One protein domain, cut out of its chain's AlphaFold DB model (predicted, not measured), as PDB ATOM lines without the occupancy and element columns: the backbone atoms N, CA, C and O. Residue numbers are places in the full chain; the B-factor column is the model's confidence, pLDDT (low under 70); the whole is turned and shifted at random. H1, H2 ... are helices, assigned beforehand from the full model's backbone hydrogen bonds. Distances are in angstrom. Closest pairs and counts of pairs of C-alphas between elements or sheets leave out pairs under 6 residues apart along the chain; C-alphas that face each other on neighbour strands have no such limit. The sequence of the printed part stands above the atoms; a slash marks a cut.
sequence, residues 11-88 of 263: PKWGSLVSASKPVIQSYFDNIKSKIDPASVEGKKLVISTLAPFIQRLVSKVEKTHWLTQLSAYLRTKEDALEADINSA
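This is residues 11 to 88 of the 263 residues of the protein "DnaB_bind domain-containing protein" of Candidatus Yanofskybacteria bacterium GW2011_GWD2_39_48 (UniProt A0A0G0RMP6). H2, H3 and H4 make an up-and-down bundle, H5 crosses H3 and H4, and residues 11 to 22 stick out. The printed part, all helix, has 78 residues with five named helices, H1 to H5. It is only just compact, close to loose: radius of gyration of the C-alphas 13.8 A, spans 47 by 28 by 17 A.

H1, residues 11 to 18, is apart from H2, 23 to 32. H3, residues 40 to 55, makes hairpins with H2, closest C-alphas Ile 31 and Val 46, 6.8 A, and H4, 60 to 74, closest C-alphas Lys 43 and Leu 74, 5.8 A. H5, 78 to 87, touches H3 at 70.5 degrees, only just about perpendicular, closest C-alphas Ala 51 and Ile 85, 4.9 A. O i to N i+4 pairs are within hydrogen-bond range throughout H2, H4 and H5, 3 of 4 in H1, 10 of 12 in H3.

C-alpha 11 is at (3.438, -3.136, -21.327), C-alpha 87 at (-28.999, -22.050, 4.258).

The printed part has no cut; 28 residues are under pLDDT 70.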
ATOM      1  N   PRO A  11       4.757  -3.575 -20.841       57.19
ATOM      2  CA  PRO A  11       3.438  -3.136 -21.327       57.19
ATOM      3  C   PRO A  11       2.397  -4.265 -21.484       57.19
ATOM      4  O   PRO A  11       1.227  -3.979 -21.718       57.19
ATOM      5  N   LYS A  12       2.785  -5.540 -21.310       54.34
ATOM      6  CA  LYS A  12       1.879  -6.706 -21.336       54.34
ATOM      7  C   LYS A  12       1.195  -6.974 -19.991       54.34
ATOM      8  O   LYS A  12       0.318  -7.825 -19.908       54.34
ATOM      9  N   TRP A  13       1.564  -6.254 -18.931       50.91
ATOM     10  CA  TRP A  13       0.883  -6.362 -17.639       50.91
ATOM     11  C   TRP A  13      -0.590  -5.946 -17.730       50.91
ATOM     12  O   TRP A  13      -1.453  -6.620 -17.177       50.91
ATOM     13  N   GLY A  14      -0.885  -4.879 -18.484       51.78
ATOM     14  CA  GLY A  14      -2.258  -4.414 -18.692       51.78
ATOM     15  C   GLY A  14      -3.137  -5.482 -19.343       51.78
ATOM     16  O   GLY A  14      -4.228  -5.751 -18.856       51.78
ATOM     17  N   SER A  15      -2.630  -6.169 -20.370       52.34
ATOM     18  CA  SER A  15      -3.364  -7.248 -21.040       52.34
ATOM     19  C   SER A  15      -3.468  -8.530 -20.206       52.34
ATOM     20  O   SER A  15      -4.476  -9.220 -20.300       52.34
ATOM     21  N   LEU A  16      -2.482  -8.835 -19.355       50.78
ATOM     22  CA  LEU A  16      -2.535  -9.978 -18.434       50.78
ATOM     23  C   LEU A  16      -3.534  -9.770 -17.286       50.78
ATOM     24  O   LEU A  16      -4.218 -10.715 -16.904       50.78
ATOM     25  N   VAL A  17      -3.656  -8.544 -16.765       50.62
ATOM     26  CA  VAL A  17      -4.659  -8.199 -15.743       50.62
ATOM     27  C   VAL A  17      -6.058  -8.111 -16.359       50.62
ATOM     28  O   VAL A  17      -7.008  -8.610 -15.773       50.62
ATOM     29  N   SER A  18      -6.210  -7.568 -17.571       47.84
ATOM     30  CA  SER A  18      -7.510  -7.566 -18.263       47.84
ATOM     31  C   SER A  18      -7.986  -8.963 -18.689       47.84
ATOM     32  O   SER A  18      -9.180  -9.156 -18.884       47.84
ATOM     33  N   ALA A  19      -7.079  -9.937 -18.810       48.94
ATOM     34  CA  ALA A  19      -7.400 -11.336 -19.100       48.94
ATOM     35  C   ALA A  19      -7.626 -12.195 -17.839       48.94
ATOM     36  O   ALA A  19      -7.874 -13.398 -17.957       48.94
ATOM     37  N   SER A  20      -7.520 -11.625 -16.631       37.66
ATOM     38  CA  SER A  20      -7.704 -12.395 -15.401       37.66
ATOM     39  C   SER A  20      -9.178 -12.752 -15.212       37.66
ATOM     40  O   SER A  20     -10.030 -11.869 -15.104       37.66
ATOM     41  N   LYS A  21      -9.480 -14.052 -15.163       53.78
ATOM     42  CA  LYS A  21     -10.826 -14.547 -14.868       53.78
ATOM     43  C   LYS A  21     -11.229 -14.161 -13.436       53.78
ATOM     44  O   LYS A  21     -10.373 -14.215 -12.547       53.78
ATOM     45  N   PRO A  22     -12.509 -13.831 -13.180       61.50
ATOM     46  CA  PRO A  22     -13.015 -13.666 -11.820       61.50
ATOM     47  C   PRO A  22     -12.674 -14.888 -10.959       61.50
ATOM     48  O   PRO A  22     -12.730 -16.019 -11.440       61.50
ATOM     49  N   VAL A  23     -12.350 -14.681  -9.680       62.22
ATOM     50  CA  VAL A  23     -11.955 -15.776  -8.771       62.22
ATOM     51  C   VAL A  23     -13.022 -16.874  -8.748       62.22
ATOM     52  O   VAL A  23     -12.692 -18.047  -8.907       62.22
ATOM     53  N   ILE A  24     -14.301 -16.491  -8.675       63.56
ATOM     54  CA  ILE A  24     -15.444 -17.419  -8.713       63.56
ATOM     55  C   ILE A  24     -15.465 -18.232 -10.015       63.56
ATOM     56  O   ILE A  24     -15.661 -19.442  -9.957       63.56
ATOM     57  N   GLN A  25     -15.160 -17.622 -11.168       68.50
ATOM     58  CA  GLN A  25     -15.060 -18.330 -12.452       68.50
ATOM     59  C   GLN A  25     -13.997 -19.434 -12.412       68.50
ATOM     60  O   GLN A  25     -14.214 -20.514 -12.948       68.50
ATOM     61  N   SER A  26     -12.851 -19.191 -11.769       67.81
ATOM     62  CA  SER A  26     -11.790 -20.199 -11.662       67.81
ATOM     63  C   SER A  26     -12.213 -21.397 -10.805       67.81
ATOM     64  O   SER A  26     -11.828 -22.526 -11.112       67.81
ATOM     65  N   TYR A  27     -12.993 -21.171  -9.744       70.31
ATOM     66  CA  TYR A  27     -13.573 -22.258  -8.949       70.31
ATOM     67  C   TYR A  27     -14.639 -23.006  -9.747       70.31
ATOM     68  O   TYR A  27     -14.635 -24.235  -9.774       70.31
ATOM     69  N   PHE A  28     -15.485 -22.270 -10.466       71.31
ATOM     70  CA  PHE A  28     -16.513 -22.822 -11.340       71.31
ATOM     71  C   PHE A  28     -15.919 -23.750 -12.411       71.31
ATOM     72  O   PHE A  28     -16.362 -24.886 -12.564       71.31
ATOM     73  N   ASP A  29     -14.866 -23.303 -13.101       72.94
ATOM     74  CA  ASP A  29     -14.176 -24.069 -14.143       72.94
ATOM     75  C   ASP A  29     -13.504 -25.340 -13.573       72.94
ATOM     76  O   ASP A  29     -13.525 -26.398 -14.203       72.94
ATOM     77  N   ASN A  30     -12.941 -25.270 -12.360       70.38
ATOM     78  CA  ASN A  30     -12.292 -26.411 -11.698       70.38
ATOM     79  C   ASN A  30     -13.312 -27.487 -11.285       70.38
ATOM     80  O   ASN A  30     -13.096 -28.673 -11.531       70.38
ATOM     81  N   ILE A  31     -14.447 -27.072 -10.721       72.25
ATOM     82  CA  ILE A  31     -15.550 -27.960 -10.323       72.25
ATOM     83  C   ILE A  31     -16.160 -28.639 -11.557       72.25
ATOM     84  O   ILE A  31     -16.327 -29.859 -11.562       72.25
ATOM     85  N   LYS A  32     -16.389 -27.876 -12.636       69.19
ATOM     86  CA  LYS A  32     -16.895 -28.387 -13.921       69.19
ATOM     87  C   LYS A  32     -16.089 -29.549 -14.488       69.19
ATOM     88  O   LYS A  32     -16.654 -30.425 -15.129       69.19
ATOM     89  N   SER A  33     -14.778 -29.547 -14.263       66.81
ATOM     90  CA  SER A  33     -13.881 -30.580 -14.787       66.81
ATOM     91  C   SER A  33     -13.884 -31.892 -13.990       66.81
ATOM     92  O   SER A  33     -13.295 -32.867 -14.448       66.81
ATOM     93  N   LYS A  34     -14.506 -31.924 -12.803       64.38
ATOM     94  CA  LYS A  34     -14.361 -33.025 -11.832       64.38
ATOM     95  C   LYS A  34     -15.673 -33.654 -11.376       64.38
ATOM     96  O   LYS A  34     -15.630 -34.708 -10.751       64.38
ATOM     97  N   ILE A  35     -16.807 -33.004 -11.623       69.50
ATOM     98  CA  ILE A  35     -18.094 -33.378 -11.032       69.50
ATOM     99  C   ILE A  35     -19.141 -33.514 -12.132       69.50
ATOM    100  O   ILE A  35     -19.255 -32.639 -12.991       69.50
ATOM    101  N   ASP A  36     -19.918 -34.596 -12.072       71.00
ATOM    102  CA  ASP A  36     -21.129 -34.756 -12.871       71.00
ATOM    103  C   ASP A  36     -22.256 -33.883 -12.279       71.00
ATOM    104  O   ASP A  36     -22.741 -34.168 -11.179       71.00
ATOM    105  N   PRO A  37     -22.691 -32.815 -12.969       63.62
ATOM    106  CA  PRO A  37     -23.745 -31.931 -12.483       63.62
ATOM    107  C   PRO A  37     -25.146 -32.555 -12.546       63.62
ATOM    108  O   PRO A  37     -26.096 -31.940 -12.060       63.62
ATOM    109  N   ALA A  38     -25.315 -33.737 -13.152       65.06
ATOM    110  CA  ALA A  38     -26.603 -34.421 -13.234       65.06
ATOM    111  C   ALA A  38     -26.935 -35.246 -11.976       65.06
ATOM    112  O   ALA A  38     -28.116 -35.471 -11.701       65.06
ATOM    113  N   SER A  39     -25.929 -35.649 -11.192       70.62
ATOM    114  CA  SER A  39     -26.102 -36.374  -9.923       70.62
ATOM    115  C   SER A  39     -26.474 -35.421  -8.779       70.62
ATOM    116  O   SER A  39     -25.994 -34.289  -8.700       70.62
ATOM    117  N   VAL A  40     -27.336 -35.880  -7.866       71.19
ATOM    118  CA  VAL A  40     -27.780 -35.108  -6.691       71.19
ATOM    119  C   VAL A  40     -26.592 -34.762  -5.785       71.19
ATOM    120  O   VAL A  40     -26.478 -33.637  -5.295       71.19
ATOM    121  N   GLU A  41     -25.668 -35.702  -5.628       69.06
ATOM    122  CA  GLU A  41     -24.423 -35.576  -4.874       69.06
ATOM    123  C   GLU A  41     -23.505 -34.546  -5.535       69.06
ATOM    124  O   GLU A  41     -22.966 -33.666  -4.857       69.06
ATOM    125  N   GLY A  42     -23.395 -34.596  -6.866       70.06
ATOM    126  CA  GLY A  42     -22.644 -33.626  -7.655       70.06
ATOM    127  C   GLY A  42     -23.188 -32.207  -7.497       70.06
ATOM    128  O   GLY A  42     -22.432 -31.288  -7.173       70.06
ATOM    129  N   LYS A  43     -24.509 -32.026  -7.617       77.12
ATOM    130  CA  LYS A  43     -25.170 -30.728  -7.390       77.12
ATOM    131  C   LYS A  43     -24.897 -30.198  -5.988       77.12
ATOM    132  O   LYS A  43     -24.518 -29.039  -5.831       77.12
ATOM    133  N   LYS A  44     -25.016 -31.046  -4.966       75.44
ATOM    134  CA  LYS A  44     -24.777 -30.652  -3.575       75.44
ATOM    135  C   LYS A  44     -23.317 -30.275  -3.309       75.44
ATOM    136  O   LYS A  44     -23.049 -29.306  -2.594       75.44
ATOM    137  N   LEU A  45     -22.368 -31.004  -3.892       77.38
ATOM    138  CA  LEU A  45     -20.942 -30.707  -3.770       77.38
ATOM    139  C   LEU A  45     -20.595 -29.364  -4.425       77.38
ATOM    140  O   LEU A  45     -19.865 -28.553  -3.856       77.38
ATOM    141  N   VAL A  46     -21.180 -29.085  -5.588       80.31
ATOM    142  CA  VAL A  46     -21.004 -27.802  -6.273       80.31
ATOM    143  C   VAL A  46     -21.588 -26.656  -5.438       80.31
ATOM    144  O   VAL A  46     -20.918 -25.638  -5.255       80.31
ATOM    145  N   ILE A  47     -22.801 -26.826  -4.895       81.00
ATOM    146  CA  ILE A  47     -23.464 -25.816  -4.054       81.00
ATOM    147  C   ILE A  47     -22.652 -25.553  -2.788       81.00
ATOM    148  O   ILE A  47     -22.317 -24.406  -2.525       81.00
ATOM    149  N   SER A  48     -22.279 -26.586  -2.032       80.38
ATOM    150  CA  SER A  48     -21.492 -26.424  -0.796       80.38
ATOM    151  C   SER A  48     -20.133 -25.759  -1.032       80.38
ATOM    152  O   SER A  48     -19.688 -24.968  -0.206       80.38
ATOM    153  N   THR A  49     -19.503 -26.009  -2.183       78.12
ATOM    154  CA  THR A  49     -18.219 -25.388  -2.532       78.12
ATOM    155  C   THR A  49     -18.374 -23.917  -2.930       78.12
ATOM    156  O   THR A  49     -17.523 -23.100  -2.591       78.12
ATOM    157  N   LEU A  50     -19.434 -23.555  -3.663       82.75
ATOM    158  CA  LEU A  50     -19.604 -22.206  -4.223       82.75
ATOM    159  C   LEU A  50     -20.457 -21.271  -3.357       82.75
ATOM    160  O   LEU A  50     -20.267 -20.055  -3.422       82.75
ATOM    161  N   ALA A  51     -21.363 -21.807  -2.537       81.69
ATOM    162  CA  ALA A  51     -22.280 -21.030  -1.708       81.69
ATOM    163  C   ALA A  51     -21.568 -20.008  -0.801       81.69
ATOM    164  O   ALA A  51     -21.990 -18.851  -0.823       81.69
ATOM    165  N   PRO A  52     -20.458 -20.334  -0.102       77.81
ATOM    166  CA  PRO A  52     -19.755 -19.357   0.737       77.81
ATOM    167  C   PRO A  52     -19.210 -18.163  -0.061       77.81
ATOM    168  O   PRO A  52     -19.218 -17.027   0.408       77.81
ATOM    169  N   PHE A  53     -18.767 -18.391  -1.300       77.38
ATOM    170  CA  PHE A  53     -18.260 -17.324  -2.164       77.38
ATOM    171  C   PHE A  53     -19.392 -16.457  -2.718       77.38
ATOM    172  O   PHE A  53     -19.256 -15.237  -2.754       77.38
ATOM    173  N   ILE A  54     -20.513 -17.073  -3.108       79.06
ATOM    174  CA  ILE A  54     -21.691 -16.369  -3.635       79.06
ATOM    175  C   ILE A  54     -22.388 -15.559  -2.530       79.06
ATOM    176  O   ILE A  54     -22.835 -14.442  -2.788       79.06
ATOM    177  N   GLN A  55     -22.446 -16.068  -1.293       79.06
ATOM    178  CA  GLN A  55     -22.990 -15.338  -0.140       79.06
ATOM    179  C   GLN A  55     -22.202 -14.057   0.177       79.06
ATOM    180  O   GLN A  55     -22.795 -13.058   0.574       79.06
ATOM    181  N   ARG A  56     -20.876 -14.071  -0.012       70.50
ATOM    182  CA  ARG A  56     -19.978 -12.946   0.311       70.50
ATOM    183  C   ARG A  56     -19.959 -11.836  -0.741       70.50
ATOM    184  O   ARG A  56     -19.307 -10.812  -0.537       70.50
ATOM    185  N   LEU A  57     -20.650 -12.016  -1.866       72.06
ATOM    186  CA  LEU A  57     -20.764 -10.983  -2.891       72.06
ATOM    187  C   LEU A  57     -21.641  -9.831  -2.399       72.06
ATOM    188  O   LEU A  57     -22.836  -9.990  -2.163       72.06
ATOM    189  N   VAL A  58     -21.044  -8.643  -2.309       58.31
ATOM    190  CA  VAL A  58     -21.745  -7.406  -1.927       58.31
ATOM    191  C   VAL A  58     -22.691  -6.942  -3.041       58.31
ATOM    192  O   VAL A  58     -23.759  -6.388  -2.781       58.31
ATOM    193  N   SER A  59     -22.314  -7.166  -4.302       69.94
ATOM    194  CA  SER A  59     -23.112  -6.752  -5.455       69.94
ATOM    195  C   SER A  59     -24.257  -7.728  -5.714       69.94
ATOM    196  O   SER A  59     -24.040  -8.885  -6.077       69.94
ATOM    197  N   LYS A  60     -25.497  -7.227  -5.626       69.69
ATOM    198  CA  LYS A  60     -26.703  -7.988  -5.988       69.69
ATOM    199  C   LYS A  60     -26.666  -8.452  -7.448       69.69
ATOM    200  O   LYS A  60     -27.082  -9.564  -7.740       69.69
ATOM    201  N   VAL A  61     -26.124  -7.625  -8.345       65.12
ATOM    202  CA  VAL A  61     -26.008  -7.941  -9.778       65.12
ATOM    203  C   VAL A  61     -25.046  -9.107 -10.003       65.12
ATOM    204  O   VAL A  61     -25.355 -10.017 -10.768       65.12
ATOM    205  N   GLU A  62     -23.908  -9.123  -9.305       64.31
ATOM    206  CA  GLU A  62     -22.959 -10.235  -9.398       64.31
ATOM    207  C   GLU A  62     -23.530 -11.503  -8.766       64.31
ATOM    208  O   GLU A  62     -23.439 -12.569  -9.366       64.31
ATOM    209  N   LYS A  63     -24.183 -11.394  -7.601       75.12
ATOM    210  CA  LYS A  63     -24.840 -12.533  -6.951       75.12
ATOM    211  C   LYS A  63     -25.867 -13.182  -7.882       75.12
ATOM    212  O   LYS A  63     -25.825 -14.394  -8.060       75.12
ATOM    213  N   THR A  64     -26.722 -12.387  -8.528       77.81
ATOM    214  CA  THR A  64     -27.687 -12.886  -9.519       77.81
ATOM    215  C   THR A  64     -26.988 -13.508 -10.724       77.81
ATOM    216  O   THR A  64     -27.356 -14.602 -11.129       77.81
ATOM    217  N   HIS A  65     -25.937 -12.882 -11.262       77.19
ATOM    218  CA  HIS A  65     -25.188 -13.451 -12.384       77.19
ATOM    219  C   HIS A  65     -24.623 -14.844 -12.064       77.19
ATOM    220  O   HIS A  65     -24.794 -15.776 -12.849       77.19
ATOM    221  N   TRP A  66     -23.991 -15.008 -10.900       80.06
ATOM    222  CA  TRP A  66     -23.435 -16.295 -10.480       80.06
ATOM    223  C   TRP A  66     -24.513 -17.313 -10.116       80.06
ATOM    224  O   TRP A  66     -24.342 -18.493 -10.418       80.06
ATOM    225  N   LEU A  67     -25.631 -16.873  -9.537       82.44
ATOM    226  CA  LEU A  67     -26.792 -17.722  -9.284       82.44
ATOM    227  C   LEU A  67     -27.371 -18.267 -10.595       82.44
ATOM    228  O   LEU A  67     -27.603 -19.466 -10.690       82.44
ATOM    229  N   THR A  68     -27.511 -17.429 -11.623       80.25
ATOM    230  CA  THR A  68     -27.975 -17.841 -12.956       80.25
ATOM    231  C   THR A  68     -26.988 -18.775 -13.655       80.25
ATOM    232  O   THR A  68     -27.386 -19.757 -14.278       80.25
ATOM    233  N   GLN A  69     -25.681 -18.528 -13.537       80.06
ATOM    234  CA  GLN A  69     -24.667 -19.445 -14.072       80.06
ATOM    235  C   GLN A  69     -24.720 -20.809 -13.376       80.06
ATOM    236  O   GLN A  69     -24.628 -21.853 -14.025       80.06
ATOM    237  N   LEU A  70     -24.884 -20.807 -12.054       82.94
ATOM    238  CA  LEU A  70     -24.944 -22.015 -11.248       82.94
ATOM    239  C   LEU A  70     -26.257 -22.782 -11.453       82.94
ATOM    240  O   LEU A  70     -26.223 -24.005 -11.553       82.94
ATOM    241  N   SER A  71     -27.385 -22.086 -11.595       82.25
ATOM    242  CA  SER A  71     -28.690 -22.683 -11.896       82.25
ATOM    243  C   SER A  71     -28.681 -23.365 -13.263       82.25
ATOM    244  O   SER A  71     -29.144 -24.498 -13.385       82.25
ATOM    245  N   ALA A  72     -28.078 -22.723 -14.269       81.44
ATOM    246  CA  ALA A  72     -27.885 -23.291 -15.597       81.44
ATOM    247  C   ALA A  72     -26.981 -24.529 -15.561       81.44
ATOM    248  O   ALA A  72     -27.314 -25.555 -16.149       81.44
ATOM    249  N   TYR A  73     -25.862 -24.461 -14.833       78.94
ATOM    250  CA  TYR A  73     -24.927 -25.580 -14.740       78.94
ATOM    251  C   TYR A  73     -25.507 -26.781 -13.981       78.94
ATOM    252  O   TYR A  73     -25.379 -27.911 -14.440       78.94
ATOM    253  N   LEU A  74     -26.169 -26.545 -12.846       80.69
ATOM    254  CA  LEU A  74     -26.753 -27.597 -12.008       80.69
ATOM    255  C   LEU A  74     -28.135 -28.047 -12.459       80.69
ATOM    256  O   LEU A  74     -28.698 -28.977 -11.880       80.69
ATOM    257  N   ARG A  75     -28.697 -27.391 -13.474       78.38
ATOM    258  CA  ARG A  75     -30.044 -27.654 -13.973       78.38
ATOM    259  C   ARG A  75     -31.077 -27.677 -12.837       78.38
ATOM    260  O   ARG A  75     -31.850 -28.628 -12.696       78.38
ATOM    261  N   THR A  76     -31.038 -26.652 -11.989       79.62
ATOM    262  CA  THR A  76     -31.886 -26.497 -10.796       79.62
ATOM    263  C   THR A  76     -32.452 -25.081 -10.762       79.62
ATOM    264  O   THR A  76     -31.724 -24.131 -11.034       79.62
ATOM    265  N   LYS A  77     -33.735 -24.931 -10.399       82.50
ATOM    266  CA  LYS A  77     -34.412 -23.622 -10.317       82.50
ATOM    267  C   LYS A  77     -33.655 -22.644  -9.413       82.50
ATOM    268  O   LYS A  77     -33.211 -23.028  -8.332       82.50
ATOM    269  N   GLU A  78     -33.574 -21.385  -9.843       82.25
ATOM    270  CA  GLU A  78     -32.853 -20.323  -9.127       82.25
ATOM    271  C   GLU A  78     -33.362 -20.138  -7.696       82.25
ATOM    272  O   GLU A  78     -32.544 -20.091  -6.788       82.25
ATOM    273  N   ASP A  79     -34.679 -20.152  -7.474       79.69
ATOM    274  CA  ASP A  79     -35.266 -19.961  -6.138       79.69
ATOM    275  C   ASP A  79     -34.875 -21.078  -5.152       79.69
ATOM    276  O   ASP A  79     -34.597 -20.829  -3.978       79.69
ATOM    277  N   ALA A  80     -34.821 -22.327  -5.630       75.88
ATOM    278  CA  ALA A  80     -34.406 -23.473  -4.819       75.88
ATOM    279  C   ALA A  80     -32.903 -23.409  -4.513       75.88
ATOM    280  O   ALA A  80     -32.478 -23.618  -3.380       75.88
ATOM    281  N   LEU A  81     -32.108 -23.047  -5.521       83.62
ATOM    282  CA  LEU A  81     -30.671 -22.857  -5.387       83.62
ATOM    283  C   LEU A  81     -30.335 -21.688  -4.450       83.62
ATOM    284  O   LEU A  81     -29.383 -21.762  -3.683       83.62
ATOM    285  N   GLU A  82     -31.123 -20.617  -4.486       83.88
ATOM    286  CA  GLU A  82     -30.983 -19.473  -3.593       83.88
ATOM    287  C   GLU A  82     -31.288 -19.861  -2.141       83.88
ATOM    288  O   GLU A  82     -30.540 -19.474  -1.242       83.88
ATOM    289  N   ALA A  83     -32.326 -20.667  -1.898       80.50
ATOM    290  CA  ALA A  83     -32.626 -21.198  -0.568       80.50
ATOM    291  C   ALA A  83     -31.496 -22.102  -0.033       80.50
ATOM    292  O   ALA A  83     -31.089 -21.967   1.126       80.50
ATOM    293  N   ASP A  84     -30.933 -22.966  -0.880       79.38
ATOM    294  CA  ASP A  84     -29.801 -23.828  -0.522       79.38
ATOM    295  C   ASP A  84     -28.525 -23.015  -0.255       79.38
ATOM    296  O   ASP A  84     -27.823 -23.248   0.729       79.38
ATOM    297  N   ILE A  85     -28.240 -22.004  -1.082       82.88
ATOM    298  CA  ILE A  85     -27.100 -21.106  -0.875       82.88
ATOM    299  C   ILE A  85     -27.277 -20.309   0.407       82.88
ATOM    300  O   ILE A  85     -26.311 -20.173   1.140       82.88
ATOM    301  N   ASN A  86     -28.468 -19.789   0.706       80.75
ATOM    302  CA  ASN A  86     -28.710 -18.983   1.905       80.75
ATOM    303  C   ASN A  86     -28.733 -19.820   3.199       80.75
ATOM    304  O   ASN A  86     -28.483 -19.277   4.272       80.75
ATOM    305  N   SER A  87     -29.021 -21.123   3.114       75.25
ATOM    306  CA  SER A  87     -28.999 -22.050   4.258       75.25
ATOM    307  C   SER A  87     -27.644 -22.736   4.481       75.25
ATOM    308  O   SER A  87     -27.427 -23.338   5.537       75.25
ATOM    309  N   ALA A  88     -26.712 -22.625   3.529       71.38
ATOM    310  CA  ALA A  88     -25.348 -23.119   3.678       71.38
ATOM    311  C   ALA A  88     -24.609 -22.383   4.811       71.38
ATOM    312  O   ALA A  88     -24.647 -21.153   4.905       71.38
TER     313      ALA A  88